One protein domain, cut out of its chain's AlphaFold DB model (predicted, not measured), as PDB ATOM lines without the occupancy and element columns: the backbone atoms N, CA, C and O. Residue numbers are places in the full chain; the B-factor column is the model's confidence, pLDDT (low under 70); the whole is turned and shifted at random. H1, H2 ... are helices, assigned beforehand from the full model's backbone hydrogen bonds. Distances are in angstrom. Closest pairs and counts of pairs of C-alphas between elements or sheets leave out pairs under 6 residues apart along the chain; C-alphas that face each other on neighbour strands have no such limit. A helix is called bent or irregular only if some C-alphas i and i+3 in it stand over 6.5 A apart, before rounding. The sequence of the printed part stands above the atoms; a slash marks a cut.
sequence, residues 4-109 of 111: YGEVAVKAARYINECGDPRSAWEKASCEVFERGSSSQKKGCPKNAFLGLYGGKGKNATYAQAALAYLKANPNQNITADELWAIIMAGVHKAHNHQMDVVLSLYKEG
ATOM      1  N   TYR A   4     184.505 198.214 196.976       98.31
ATOM      2  CA  TYR A   4     183.258 198.872 196.560       98.31
ATOM      3  C   TYR A   4     183.014 198.770 195.052       98.31
ATOM      4  O   TYR A   4     181.862 198.633 194.650       98.31
ATOM      5  N   GLY A   5     184.070 198.785 194.236       98.31
ATOM      6  CA  GLY A   5     183.986 198.404 192.828       98.31
ATOM      7  C   GLY A   5     183.474 196.971 192.644       98.31
ATOM      8  O   GLY A   5     182.540 196.758 191.876       98.31
ATOM      9  N   GLU A   6     183.992 196.009 193.417       98.50
ATOM     10  CA  GLU A   6     183.501 194.620 193.394       98.50
ATOM     11  C   GLU A   6     182.012 194.534 193.766       98.50
ATOM     12  O   GLU A   6     181.233 193.895 193.054       98.50
ATOM     13  N   VAL A   7     181.594 195.219 194.841       98.69
ATOM     14  CA  VAL A   7     180.175 195.305 195.227       98.69
ATOM     15  C   VAL A   7     179.331 195.866 194.087       98.69
ATOM     16  O   VAL A   7     178.277 195.307 193.804       98.69
ATOM     17  N   ALA A   8     179.779 196.931 193.420       98.69
ATOM     18  CA  ALA A   8     179.035 197.537 192.321       98.69
ATOM     19  C   ALA A   8     178.831 196.562 191.154       98.69
ATOM     20  O   ALA A   8     177.711 196.426 190.664       98.69
ATOM     21  N   VAL A   9     179.885 195.854 190.741       98.75
ATOM     22  CA  VAL A   9     179.828 194.878 189.641       98.75
ATOM     23  C   VAL A   9     178.890 193.719 189.979       98.75
ATOM     24  O   VAL A   9     178.027 193.373 189.171       98.75
ATOM     25  N   LYS A  10     178.997 193.152 191.189       98.56
ATOM     26  CA  LYS A  10     178.068 192.111 191.661       98.56
ATOM     27  C   LYS A  10     176.632 192.625 191.713       98.56
ATOM     28  O   LYS A  10     175.733 191.976 191.190       98.56
ATOM     29  N   ALA A  11     176.424 193.811 192.282       98.62
ATOM     30  CA  ALA A  11     175.107 194.423 192.392       98.62
ATOM     31  C   ALA A  11     174.463 194.620 191.017       98.62
ATOM     32  O   ALA A  11     173.322 194.220 190.838       98.62
ATOM     33  N   ALA A  12     175.188 195.152 190.029       98.56
ATOM     34  CA  ALA A  12     174.680 195.322 188.666       98.56
ATOM     35  C   ALA A  12     174.207 193.994 188.046       98.56
ATOM     36  O   ALA A  12     173.143 193.939 187.433       98.56
ATOM     37  N   ARG A  13     174.950 192.905 188.273       98.12
ATOM     38  CA  ARG A  13     174.587 191.559 187.797       98.12
ATOM     39  C   ARG A  13     173.378 190.969 188.538       98.12
ATOM     40  O   ARG A  13     172.640 190.185 187.950       98.12
ATOM     41  N   TYR A  14     173.140 191.368 189.787       98.31
ATOM     42  CA  TYR A  14     171.996 190.919 190.587       98.31
ATOM     43  C   TYR A  14     170.711 191.730 190.378       98.31
ATOM     44  O   TYR A  14     169.685 191.348 190.930       98.31
ATOM     45  N   ILE A  15     170.710 192.818 189.595       97.25
ATOM     46  CA  ILE A  15     169.513 193.676 189.453       97.25
ATOM     47  C   ILE A  15     168.299 192.885 188.963       97.25
ATOM     48  O   ILE A  15     167.231 192.993 189.558       97.25
ATOM     49  N   ASN A  16     168.464 192.056 187.929       93.31
ATOM     50  CA  ASN A  16     167.358 191.265 187.379       93.31
ATOM     51  C   ASN A  16     166.849 190.202 188.366       93.31
ATOM     52  O   ASN A  16     165.662 189.899 188.372       93.31
ATOM     53  N   GLU A  17     167.732 189.651 189.202       95.75
ATOM     54  CA  GLU A  17     167.377 188.652 190.217       95.75
ATOM     55  C   GLU A  17     166.647 189.295 191.408       95.75
ATOM     56  O   GLU A  17     165.643 188.774 191.883       95.75
ATOM     57  N   CYS A  18     167.141 190.440 191.881       95.38
ATOM     58  CA  CYS A  18     166.595 191.136 193.044       95.38
ATOM     59  C   CYS A  18     165.394 192.038 192.713       95.38
ATOM     60  O   CYS A  18     164.753 192.543 193.628       95.38
ATOM     61  N   GLY A  19     165.123 192.301 191.432       93.81
ATOM     62  CA  GLY A  19     164.050 193.178 190.957       93.81
ATOM     63  C   GLY A  19     164.358 194.677 191.040       93.81
ATOM     64  O   GLY A  19     163.781 195.453 190.280       93.81
ATOM     65  N   ASP A  20     165.278 195.104 191.914       96.69
ATOM     66  CA  ASP A  20     165.671 196.507 192.030       96.69
ATOM     67  C   ASP A  20     167.158 196.721 192.421       96.69
ATOM     68  O   ASP A  20     167.766 195.884 193.103       96.69
ATOM     69  N   PRO A  21     167.765 197.868 192.046       98.12
ATOM     70  CA  PRO A  21     169.175 198.164 192.323       98.12
ATOM     71  C   PRO A  21     169.538 198.265 193.810       98.12
ATOM     72  O   PRO A  21     170.681 198.008 194.187       98.12
ATOM     73  N   ARG A  22     168.601 198.664 194.678       98.19
ATOM     74  CA  ARG A  22     168.865 198.788 196.116       98.19
ATOM     75  C   ARG A  22     168.977 197.411 196.740       98.19
ATOM     76  O   ARG A  22     169.959 197.158 197.427       98.19
ATOM     77  N   SER A  23     168.034 196.522 196.464       98.12
ATOM     78  CA  SER A  23     168.097 195.135 196.932       98.12
ATOM     79  C   SER A  23     169.341 194.421 196.392       98.12
ATOM     80  O   SER A  23     170.020 193.705 197.132       98.12
ATOM     81  N   ALA A  24     169.718 194.686 195.138       98.56
ATOM     82  CA  ALA A  24     170.931 194.143 194.532       98.56
ATOM     83  C   ALA A  24     172.231 194.633 195.204       98.56
ATOM     84  O   ALA A  24     173.122 193.827 195.485       98.56
ATOM     85  N   TRP A  25     172.332 195.930 195.526       98.56
ATOM     86  CA  TRP A  25     173.463 196.476 196.287       98.56
ATOM     87  C   TRP A  25     173.554 195.868 197.687       98.56
ATOM     88  O   TRP A  25     174.632 195.491 198.151       98.56
ATOM     89  N   GLU A  26     172.421 195.753 198.372       97.94
ATOM     90  CA  GLU A  26     172.339 195.182 199.713       97.94
ATOM     91  C   GLU A  26     172.808 193.726 199.736       97.94
ATOM     92  O   GLU A  26     173.612 193.363 200.600       97.94
ATOM     93  N   LYS A  27     172.385 192.919 198.757       98.12
ATOM     94  CA  LYS A  27     172.858 191.541 198.582       98.12
ATOM     95  C   LYS A  27     174.373 191.503 198.359       98.12
ATOM     96  O   LYS A  27     175.095 190.907 199.156       98.12
ATOM     97  N   ALA A  28     174.868 192.216 197.346       98.44
ATOM     98  CA  ALA A  28     176.287 192.227 196.988       98.44
ATOM     99  C   ALA A  28     177.192 192.733 198.127       98.44
ATOM    100  O   ALA A  28     178.248 192.167 198.398       98.44
ATOM    101  N   SER A  29     176.774 193.782 198.839       98.25
ATOM    102  CA  SER A  29     177.543 194.337 199.960       98.25
ATOM    103  C   SER A  29     177.623 193.391 201.160       98.25
ATOM    104  O   SER A  29     178.656 193.377 201.827       98.25
ATOM    105  N   CYS A  30     176.595 192.573 201.413       97.38
ATOM    106  CA  CYS A  30     176.642 191.525 202.438       97.38
ATOM    107  C   CYS A  30     177.551 190.348 202.062       97.38
ATOM    108  O   CYS A  30     178.004 189.641 202.956       97.38
ATOM    109  N   GLU A  31     177.785 190.109 200.769       97.69
ATOM    110  CA  GLU A  31     178.686 189.048 200.300       97.69
ATOM    111  C   GLU A  31     180.159 189.476 200.353       97.69
ATOM    112  O   GLU A  31     181.035 188.656 200.611       97.69
ATOM    113  N   VAL A  32     180.451 190.755 200.091       98.19
ATOM    114  CA  VAL A  32     181.832 191.275 200.012       98.19
ATOM    115  C   VAL A  32     182.359 191.762 201.366       98.19
ATOM    116  O   VAL A  32     183.564 191.707 201.637       98.19
ATOM    117  N   PHE A  33     181.475 192.274 202.221       98.00
ATOM    118  CA  PHE A  33     181.824 192.801 203.536       98.00
ATOM    119  C   PHE A  33     181.178 191.989 204.653       98.00
ATOM    120  O   PHE A  33     180.109 191.411 204.486       98.00
ATOM    121  N   GLU A  34     181.792 192.026 205.835       96.75
ATOM    122  CA  GLU A  34     181.181 191.471 207.039       96.75
ATOM    123  C   GLU A  34     179.813 192.120 207.286       96.75
ATOM    124  O   GLU A  34     179.670 193.355 207.289       96.75
ATOM    125  N   ARG A  35     178.798 191.276 207.484       94.12
ATOM    126  CA  ARG A  35     177.425 191.707 207.736       94.12
ATOM    127  C   ARG A  35     177.382 192.593 208.979       94.12
ATOM    128  O   ARG A  35     177.817 192.205 210.054       94.12
ATOM    129  N   GLY A  36     176.807 193.783 208.838       93.44
ATOM    130  CA  GLY A  36     176.676 194.750 209.925       93.44
ATOM    131  C   GLY A  36     177.834 195.743 210.033       93.44
ATOM    132  O   GLY A  36     177.673 196.743 210.743       93.44
ATOM    133  N   SER A  37     178.937 195.529 209.308       97.44
ATOM    134  CA  SER A  37     180.106 196.414 209.329       97.44
ATOM    135  C   SER A  37     179.804 197.821 208.796       97.44
ATOM    136  O   SER A  37     178.890 198.049 207.997       97.44
ATOM    137  N   SER A  38     180.623 198.795 209.206       97.19
ATOM    138  CA  SER A  38     180.549 200.175 208.701       97.19
ATOM    139  C   SER A  38     180.793 200.259 207.191       97.19
ATOM    140  O   SER A  38     180.225 201.126 206.527       97.19
ATOM    141  N   SER A  39     181.593 199.340 206.639       97.25
ATOM    142  CA  SER A  39     181.850 199.268 205.201       97.25
ATOM    143  C   SER A  39     180.624 198.790 204.427       97.25
ATOM    144  O   SER A  39     180.220 199.438 203.463       97.25
ATOM    145  N   GLN A  40     179.967 197.728 204.901       97.69
ATOM    146  CA  GLN A  40     178.714 197.236 204.321       97.69
ATOM    147  C   GLN A  40     177.627 198.328 204.300       97.69
ATOM    148  O   GLN A  40     176.908 198.480 203.317       97.69
ATOM    149  N   LYS A  41     177.550 199.142 205.360       96.62
ATOM    150  CA  LYS A  41     176.556 200.220 205.516       96.62
ATOM    151  C   LYS A  41     176.952 201.555 204.862       96.62
ATOM    152  O   LYS A  41     176.199 202.527 204.971       96.62
ATOM    153  N   LYS A  42     178.120 201.665 204.212       97.19
ATOM    154  CA  LYS A  42     178.633 202.959 203.721       97.19
ATOM    155  C   LYS A  42     177.735 203.539 202.616       97.19
ATOM    156  O   LYS A  42     177.608 202.989 201.526       97.19
ATOM    157  N   GLY A  43     177.173 204.727 202.864       97.50
ATOM    158  CA  GLY A  43     176.188 205.347 201.967       97.50
ATOM    159  C   GLY A  43     176.744 206.033 200.711       97.50
ATOM    160  O   GLY A  43     176.037 206.128 199.715       97.50
ATOM    161  N   CYS A  44     177.987 206.528 200.718       97.81
ATOM    162  CA  CYS A  44     178.558 207.243 199.565       97.81
ATOM    163  C   CYS A  44     178.651 206.391 198.283       97.81
ATOM    164  O   CYS A  44     178.056 206.798 197.283       97.81
ATOM    165  N   PRO A  45     179.324 205.224 198.291       98.25
ATOM    166  CA  PRO A  45     179.402 204.361 197.114       98.25
ATOM    167  C   PRO A  45     178.033 203.766 196.760       98.25
ATOM    168  O   PRO A  45     177.675 203.740 195.587       98.25
ATOM    169  N   LYS A  46     177.208 203.421 197.761       98.56
ATOM    170  CA  LYS A  46     175.827 202.970 197.539       98.56
ATOM    171  C   LYS A  46     175.006 203.989 196.754       98.56
ATOM    172  O   LYS A  46     174.395 203.663 195.748       98.56
ATOM    173  N   ASN A  47     174.990 205.242 197.199       98.50
ATOM    174  CA  ASN A  47     174.193 206.279 196.549       98.50
ATOM    175  C   ASN A  47     174.771 206.691 195.186       98.50
ATOM    176  O   ASN A  47     174.014 207.164 194.343       98.50
ATOM    177  N   ALA A  48     176.076 206.503 194.958       98.69
ATOM    178  CA  ALA A  48     176.668 206.628 193.629       98.69
ATOM    179  C   ALA A  48     176.133 205.538 192.688       98.69
ATOM    180  O   ALA A  48     175.610 205.867 191.628       98.69
ATOM    181  N   PHE A  49     176.162 204.271 193.117       98.75
ATOM    182  CA  PHE A  49     175.590 203.149 192.368       98.75
ATOM    183  C   PHE A  49     174.112 203.371 192.055       98.75
ATOM    184  O   PHE A  49     173.723 203.359 190.895       98.75
ATOM    185  N   LEU A  50     173.294 203.667 193.070       98.62
ATOM    186  CA  LEU A  50     171.864 203.910 192.873       98.62
ATOM    187  C   LEU A  50     171.601 205.067 191.904       98.62
ATOM    188  O   LEU A  50     170.637 205.012 191.149       98.62
ATOM    189  N   GLY A  51     172.452 206.094 191.892       98.44
ATOM    190  CA  GLY A  51     172.347 207.210 190.951       98.44
ATOM    191  C   GLY A  51     172.480 206.820 189.482       98.44
ATOM    192  O   GLY A  51     171.827 207.425 188.632       98.44
ATOM    193  N   LEU A  52     173.268 205.785 189.188       98.44
ATOM    194  CA  LEU A  52     173.414 205.231 187.838       98.44
ATOM    195  C   LEU A  52     172.155 204.472 187.381       98.44
ATOM    196  O   LEU A  52     171.966 204.278 186.187       98.44
ATOM    197  N   TYR A  53     171.263 204.124 188.315       97.38
ATOM    198  CA  TYR A  53     169.987 203.444 188.069       97.38
ATOM    199  C   TYR A  53     168.771 204.294 188.490       97.38
ATOM    200  O   TYR A  53     167.763 203.775 188.963       97.38
ATOM    201  N   GLY A  54     168.858 205.623 188.356       95.00
ATOM    202  CA  GLY A  54     167.726 206.542 188.567       95.00
ATOM    203  C   GLY A  54     167.547 207.076 189.995       95.00
ATOM    204  O   GLY A  54     166.619 207.842 190.264       95.00
ATOM    205  N   GLY A  55     168.443 206.726 190.921       95.50
ATOM    206  CA  GLY A  55     168.515 207.324 192.252       95.50
ATOM    207  C   GLY A  55     168.855 208.821 192.220       95.50
ATOM    208  O   GLY A  55     169.435 209.334 191.266       95.50
ATOM    209  N   LYS A  56     168.508 209.538 193.295       95.75
ATOM    210  CA  LYS A  56     168.717 210.993 193.433       95.75
ATOM    211  C   LYS A  56     169.671 211.327 194.585       95.75
ATOM    212  O   LYS A  56     169.894 210.515 195.482       95.75
ATOM    213  N   GLY A  57     170.199 212.553 194.588       96.44
ATOM    214  CA  GLY A  57     171.049 213.104 195.650       96.44
ATOM    215  C   GLY A  57     172.489 213.374 195.205       96.44
ATOM    216  O   GLY A  57     172.888 213.022 194.103       96.44
ATOM    217  N   LYS A  58     173.297 213.988 196.080       96.25
ATOM    218  CA  LYS A  58     174.633 214.505 195.709       96.25
ATOM    219  C   LYS A  58     175.557 213.438 195.107       96.25
ATOM    220  O   LYS A  58     176.170 213.671 194.076       96.25
ATOM    221  N   ASN A  59     175.622 212.250 195.716       97.69
ATOM    222  CA  ASN A  59     176.457 211.158 195.197       97.69
ATOM    223  C   ASN A  59     175.930 210.579 193.878       97.69
ATOM    224  O   ASN A  59     176.738 210.138 193.066       97.69
ATOM    225  N   ALA A  60     174.613 210.620 193.650       97.94
ATOM    226  CA  ALA A  60     174.028 210.240 192.370       97.94
ATOM    227  C   ALA A  60     174.433 211.230 191.272       97.94
ATOM    228  O   ALA A  60     174.911 210.813 190.224       97.94
ATOM    229  N   THR A  61     174.349 212.535 191.554       98.06
ATOM    230  CA  THR A  61     174.803 213.589 190.637       98.06
ATOM    231  C   THR A  61     176.283 213.436 190.286       98.06
ATOM    232  O   THR A  61     176.636 213.498 189.112       98.06
ATOM    233  N   TYR A  62     177.150 213.167 191.270       97.88
ATOM    234  CA  TYR A  62     178.572 212.925 191.000       97.88
ATOM    235  C   TYR A  62     178.799 211.697 190.112       97.88
ATOM    236  O   TYR A  62     179.624 211.749 189.206       97.88
ATOM    237  N   ALA A  63     178.067 210.605 190.346       98.50
ATOM    238  CA  ALA A  63     178.192 209.390 189.546       98.50
ATOM    239  C   ALA A  63     177.728 209.595 188.096       98.50
ATOM    240  O   ALA A  63     178.395 209.149 187.168       98.50
ATOM    241  N   GLN A  64     176.619 210.311 187.896       98.56
ATOM    242  CA  GLN A  64     176.093 210.639 186.568       98.56
ATOM    243  C   GLN A  64     177.038 211.563 185.793       98.56
ATOM    244  O   GLN A  64     177.293 211.324 184.615       98.56
ATOM    245  N   ALA A  65     177.607 212.575 186.456       98.19
ATOM    246  CA  ALA A  65     178.604 213.454 185.849       98.19
ATOM    247  C   ALA A  65     179.882 212.686 185.468       98.19
ATOM    248  O   ALA A  65     180.402 212.857 184.367       98.19
ATOM    249  N   ALA A  66     180.348 211.786 186.340       98.25
ATOM    250  CA  ALA A  66     181.478 210.906 186.061       98.25
ATOM    251  C   ALA A  66     181.216 209.986 184.857       98.25
ATOM    252  O   ALA A  66     182.066 209.879 183.976       98.25
ATOM    253  N   LEU A  67     180.031 209.371 184.771       98.50
ATOM    254  CA  LEU A  67     179.654 208.542 183.623       98.50
ATOM    255  C   LEU A  67     179.595 209.358 182.325       98.50
ATOM    256  O   LEU A  67     180.089 208.903 181.295       98.50
ATOM    257  N   ALA A  68     179.018 210.562 182.369       98.31
ATOM    258  CA  ALA A  68     178.965 211.452 181.213       98.31
ATOM    259  C   ALA A  68     180.372 211.819 180.717       98.31
ATOM    260  O   ALA A  68     180.632 211.760 179.516       98.31
ATOM    261  N   TYR A  69     181.297 212.116 181.637       98.31
ATOM    262  CA  TYR A  69     182.695 212.375 181.300       98.31
ATOM    263  C   TYR A  69     183.359 211.168 180.626       98.31
ATOM    264  O   TYR A  69     183.985 211.326 179.581       98.31
ATOM    265  N   LEU A  70     183.205 209.962 181.184       98.12
ATOM    266  CA  LEU A  70     183.807 208.748 180.620       98.12
ATOM    267  C   LEU A  70     183.254 208.429 179.224       98.12
ATOM    268  O   LEU A  70     184.029 208.126 178.322       98.12
ATOM    269  N   LYS A  71     181.939 208.583 179.011       97.75
ATOM    270  CA  LYS A  71     181.306 208.395 177.692       97.75
ATOM    271  C   LYS A  71     181.789 209.406 176.652       97.75
ATOM    272  O   LYS A  71     181.923 209.054 175.484       97.75
ATOM    273  N   ALA A  72     182.070 210.641 177.066       98.06
ATOM    274  CA  ALA A  72     182.655 211.657 176.194       98.06
ATOM    275  C   ALA A  72     184.155 211.427 175.918       98.06
ATOM    276  O   ALA A  72     184.677 211.947 174.936       98.06
ATOM    277  N   ASN A  73     184.839 210.638 176.754       97.12
ATOM    278  CA  ASN A  73     186.282 210.388 176.684       97.12
ATOM    279  C   ASN A  73     186.595 208.875 176.768       97.12
ATOM    280  O   ASN A  73     187.303 208.439 177.680       97.12
ATOM    281  N   PRO A  74     186.092 208.045 175.832       93.50
ATOM    282  CA  PRO A  74     186.059 206.585 175.986       93.50
ATOM    283  C   PRO A  74     187.437 205.911 176.063       93.50
ATOM    284  O   PRO A  74     187.547 204.821 176.617       93.50
ATOM    285  N   ASN A  75     188.488 206.560 175.556       89.81
ATOM    286  CA  ASN A  75     189.856 206.026 175.533       89.81
ATOM    287  C   ASN A  75     190.729 206.529 176.693       89.81
ATOM    288  O   ASN A  75     191.930 206.260 176.731       89.81
ATOM    289  N   GLN A  76     190.159 207.295 177.626       88.94
ATOM    290  CA  GLN A  76     190.929 207.888 178.706       88.94
ATOM    291  C   GLN A  76     191.158 206.887 179.842       88.94
ATOM    292  O   GLN A  76     190.221 206.438 180.503       88.94
ATOM    293  N   ASN A  77     192.425 206.569 180.108       91.38
ATOM    294  CA  ASN A  77     192.806 205.802 181.286       91.38
ATOM    295  C   ASN A  77     192.978 206.754 182.474       91.38
ATOM    296  O   ASN A  77     193.984 207.450 182.564       91.38
ATOM    297  N   ILE A  78     191.974 206.801 183.348       95.25
ATOM    298  CA  ILE A  78     191.924 207.706 184.498       95.25
ATOM    299  C   ILE A  78     191.714 206.930 185.802       95.25
ATOM    300  O   ILE A  78     190.970 205.942 185.861       95.25
ATOM    301  N   THR A  79     192.389 207.367 186.857       95.19
ATOM    302  CA  THR A  79     192.222 206.857 188.219       95.19
ATOM    303  C   THR A  79     190.976 207.442 188.888       95.19
ATOM    304  O   THR A  79     190.345 208.382 188.403       95.19
ATOM    305  N   ALA A  80     190.596 206.879 190.036       95.50
ATOM    306  CA  ALA A  80     189.449 207.361 190.797       95.50
ATOM    307  C   ALA A  80     189.655 208.786 191.344       95.50
ATOM    308  O   ALA A  80     188.691 209.550 191.387       95.50
ATOM    309  N   ASP A  81     190.885 209.135 191.727       94.94
ATOM    310  CA  ASP A  81     191.240 210.465 192.233       94.94
ATOM    311  C   ASP A  81     191.258 211.511 191.119       94.94
ATOM    312  O   ASP A  81     190.692 212.592 191.278       94.94
ATOM    313  N   GLU A  82     191.832 211.178 189.963       96.06
ATOM    314  CA  GLU A  82     191.823 212.064 188.797       96.06
ATOM    315  C   GLU A  82     190.394 212.300 188.294       96.06
ATOM    316  O   GLU A  82     190.005 213.443 188.057       96.06
ATOM    317  N   LEU A  83     189.571 211.245 188.201       96.94
ATOM    318  CA  LEU A  83     188.167 211.392 187.811       96.94
ATOM    319  C   LEU A  83     187.419 212.280 188.808       96.94
ATOM    320  O   LEU A  83     186.650 213.153 188.416       96.94
ATOM    321  N   TRP A  84     187.673 212.096 190.102       97.31
ATOM    322  CA  TRP A  84     187.074 212.936 191.126       97.31
ATOM    323  C   TRP A  84     187.500 214.401 191.012       97.31
ATOM    324  O   TRP A  84     186.651 215.283 191.119       97.31
ATOM    325  N   ALA A  85     188.783 214.673 190.761       96.31
ATOM    326  CA  ALA A  85     189.294 216.030 190.591       96.31
ATOM    327  C   ALA A  85     188.596 216.761 189.434       96.31
ATOM    328  O   ALA A  85     188.213 217.923 189.584       96.31
ATOM    329  N   ILE A  86     188.349 216.057 188.324       96.00
ATOM    330  CA  ILE A  86     187.590 216.579 187.182       96.00
ATOM    331  C   ILE A  86     186.158 216.931 187.599       96.00
ATOM    332  O   ILE A  86     185.701 218.045 187.349       96.00
ATOM    333  N   ILE A  87     185.460 216.017 188.280       96.19
ATOM    334  CA  ILE A  87     184.063 216.230 188.696       96.19
ATOM    335  C   ILE A  87     183.920 217.325 189.758       96.19
ATOM    336  O   ILE A  87     182.902 218.016 189.796       96.19
ATOM    337  N   MET A  88     184.922 217.513 190.616       95.25
ATOM    338  CA  MET A  88     184.891 218.540 191.657       95.25
ATOM    339  C   MET A  88     185.256 219.940 191.159       95.25
ATOM    340  O   MET A  88     185.038 220.892 191.906       95.25
ATOM    341  N   ALA A  89     185.793 220.085 189.940       92.38
ATOM    342  CA  ALA A  89     186.090 221.373 189.303       92.38
ATOM    343  C   ALA A  89     186.802 222.384 190.233       92.38
ATOM    344  O   ALA A  89     186.412 223.545 190.335       92.38
ATOM    345  N   GLY A  90     187.830 221.926 190.958       86.62
ATOM    346  CA  GLY A  90     188.620 222.758 191.879       86.62
ATOM    347  C   GLY A  90     188.124 222.798 193.330       86.62
ATOM    348  O   GLY A  90     188.783 223.387 194.184       86.62
ATOM    349  N   VAL A  91     187.010 222.143 193.666       91.88
ATOM    350  CA  VAL A  91     186.570 222.012 195.063       91.88
ATOM    351  C   VAL A  91     187.421 220.975 195.802       91.88
ATOM    352  O   VAL A  91     187.416 219.787 195.475       91.88
ATOM    353  N   HIS A  92     188.092 221.405 196.872       88.56
ATOM    354  CA  HIS A  92     188.900 220.533 197.725       88.56
ATOM    355  C   HIS A  92     188.028 219.637 198.609       88.56
ATOM    356  O   HIS A  92     187.582 220.016 199.693       88.56
ATOM    357  N   LYS A  93     187.781 218.419 198.138       89.69
ATOM    358  CA  LYS A  93     187.073 217.377 198.879       89.69
ATOM    359  C   LYS A  93     187.610 216.021 198.463       89.69
ATOM    360  O   LYS A  93     187.801 215.800 197.277       89.69
ATOM    361  N   ALA A  94     187.789 215.100 199.402       89.62
ATOM    362  CA  ALA A  94     188.123 213.722 199.064       89.62
ATOM    363  C   ALA A  94     186.880 212.955 198.592       89.62
ATOM    364  O   ALA A  94     185.786 213.100 199.158       89.62
ATOM    365  N   HIS A  95     187.053 212.104 197.584       87.81
ATOM    366  CA  HIS A  95     186.060 211.080 197.298       87.81
ATOM    367  C   HIS A  95     186.044 210.037 198.427       87.81
ATOM    368  O   HIS A  95     186.998 209.856 199.177       87.81
ATOM    369  N   ASN A  96     184.927 209.341 198.553       95.25
ATOM    370  CA  ASN A  96     184.687 208.270 199.509       95.25
ATOM    371  C   ASN A  96     184.207 207.016 198.757       95.25
ATOM    372  O   ASN A  96     183.145 206.461 199.051       95.25
ATOM    373  N   HIS A  97     185.000 206.619 197.753       97.19
ATOM    374  CA  HIS A  97     184.791 205.490 196.833       97.19
ATOM    375  C   HIS A  97     183.644 205.622 195.817       97.19
ATOM    376  O   HIS A  97     183.336 204.649 195.136       97.19
ATOM    377  N   GLN A  98     183.030 206.800 195.637       97.44
ATOM    378  CA  GLN A  98     182.026 206.992 194.575       97.44
ATOM    379  C   GLN A  98     182.618 206.717 193.185       97.44
ATOM    380  O   GLN A  98     181.965 206.098 192.358       97.44
ATOM    381  N   MET A  99     183.858 207.152 192.929       97.69
ATOM    382  CA  MET A  99     184.492 206.965 191.617       97.69
ATOM    383  C   MET A  99     184.952 205.522 191.368       97.69
ATOM    384  O   MET A  99     184.962 205.089 190.222       97.69
ATOM    385  N   ASP A 100     185.263 204.751 192.421       97.38
ATOM    386  CA  ASP A 100     185.583 203.315 192.296       97.38
ATOM    387  C   ASP A 100     184.376 202.535 191.749       97.38
ATOM    388  O   ASP A 100     184.531 201.680 190.881       97.38
ATOM    389  N   VAL A 101     183.159 202.901 192.179       98.50
ATOM    390  CA  VAL A 101     181.898 202.353 191.649       98.50
ATOM    391  C   VAL A 101     181.758 202.637 190.155       98.50
ATOM    392  O   VAL A 101     181.548 201.710 189.375       98.50
ATOM    393  N   VAL A 102     181.891 203.905 189.750       98.31
ATOM    394  CA  VAL A 102     181.677 204.318 188.353       98.31
ATOM    395  C   VAL A 102     182.712 203.674 187.433       98.31
ATOM    396  O   VAL A 102     182.346 203.067 186.432       98.31
ATOM    397  N   LEU A 103     183.998 203.753 187.791       98.00
ATOM    398  CA  LEU A 103     185.078 203.199 186.976       98.00
ATOM    399  C   LEU A 103     184.971 201.682 186.827       98.00
ATOM    400  O   LEU A 103     185.223 201.170 185.741       98.00
ATOM    401  N   SER A 104     184.612 200.966 187.895       98.06
ATOM    402  CA  SER A 104     184.507 199.504 187.845       98.06
ATOM    403  C   SER A 104     183.359 199.058 186.944       98.06
ATOM    404  O   SER A 104     183.557 198.205 186.088       98.06
ATOM    405  N   LEU A 105     182.185 199.682 187.068       98.38
ATOM    406  CA  LEU A 105     181.044 199.380 186.201       98.38
ATOM    407  C   LEU A 105     181.311 199.732 184.735       98.38
ATOM    408  O   LEU A 105     180.983 198.943 183.854       98.38
ATOM    409  N   TYR A 106     181.924 200.890 184.478       97.75
ATOM    410  CA  TYR A 106     182.236 201.336 183.120       97.75
ATOM    411  C   TYR A 106     183.245 200.402 182.435       97.75
ATOM    412  O   TYR A 106     183.036 199.998 181.295       97.75
ATOM    413  N   LYS A 107     184.306 199.993 183.145       96.38
ATOM    414  CA  LYS A 107     185.318 199.054 182.625       96.38
ATOM    415  C   LYS A 107     184.751 197.664 182.330       96.38
ATOM    416  O   LYS A 107     185.239 196.998 181.425       96.38
ATOM    417  N   GLU A 108     183.729 197.247 183.071       97.31
ATOM    418  CA  GLU A 108     183.012 195.984 182.854       97.31
ATOM    419  C   GLU A 108     181.895 196.096 181.797       97.31
ATOM    420  O   GLU A 108     181.225 195.106 181.518       97.31
ATOM    421  N   GLY A 109     181.662 197.282 181.217       97.06
ATOM    422  CA  GLY A 109     180.611 197.500 180.217       97.06
ATOM    423  C   GLY A 109     179.186 197.390 180.770       97.06
ATOM    424  O   GLY A 109     178.268 197.032 180.038       97.06
TER     425      GLY A 109
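AT A GLANCE: This is residues 4 to 109 of the 111 residues of an uncharacterized protein of Lentisphaerae bacterium (UniProt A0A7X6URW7). A compact cluster of six short helices, in which H5, H4, H3 and H1 make an open arc and H6 sits at the arc's open side, between H5 and H1, packing on these four helices. H2 packs on H1, away from H6, and H2 and H5 make the two ends of the long axis. The printed part has 106 residues with six named helices, H1 to H6 in chain order, and no named strand: the class is all helix, the packing mostly crossed. The radius of gyration of the C-alphas is 13.2 A; the spans are 36, 26 and 23 A.

HOW THE PARTS SIT: H4, residues 58 to 72, touches H6, residues 98 to 107, at a shallow tilt of 33 degrees, only just short of steep; the closest C-alphas, Ala 63 and Val 102, are 6.3 A apart. H6 is the hub, touching four helices. H3, residues 43 to 52, touches it at Pro 45 and Gln 98, closest C-alphas 4.5 A apart. H5, residues 80 to 88, touches it at Ala 80 and Met 99, 5.0 A between these closest C-alphas. H1, residues 4 to 18, touches it at a steep tilt of 67 degrees, with C-alphas 5 and 101 closest at 4.6 A. H2, residues 21 to 32, touches H1, closest C-alphas 11 and 25 at 4.7 A, and is apart from H6. Every O i to N i+4 pair is within hydrogen-bond range in H2, H3, H4, H5 and H6; in H1, 9 of 11 are.

IN THESE COORDINATES: H1 begins at C-alpha 4 (183.258, 198.872, 196.560) and measures 18.7 A; it is irregular, with C-alphas 13 and 16 7.2 A apart. H2 measures 16.3 A and H4 21.3 A. H6 ends at C-alpha 107 (185.318, 199.054, 182.625).

THE WHOLE: The C-alphas farthest apart, Glu 17 and Gly 90, are 40.2 A apart. The printed part has no cut, no link is long, and no printed residue is under 70 in pLDDT.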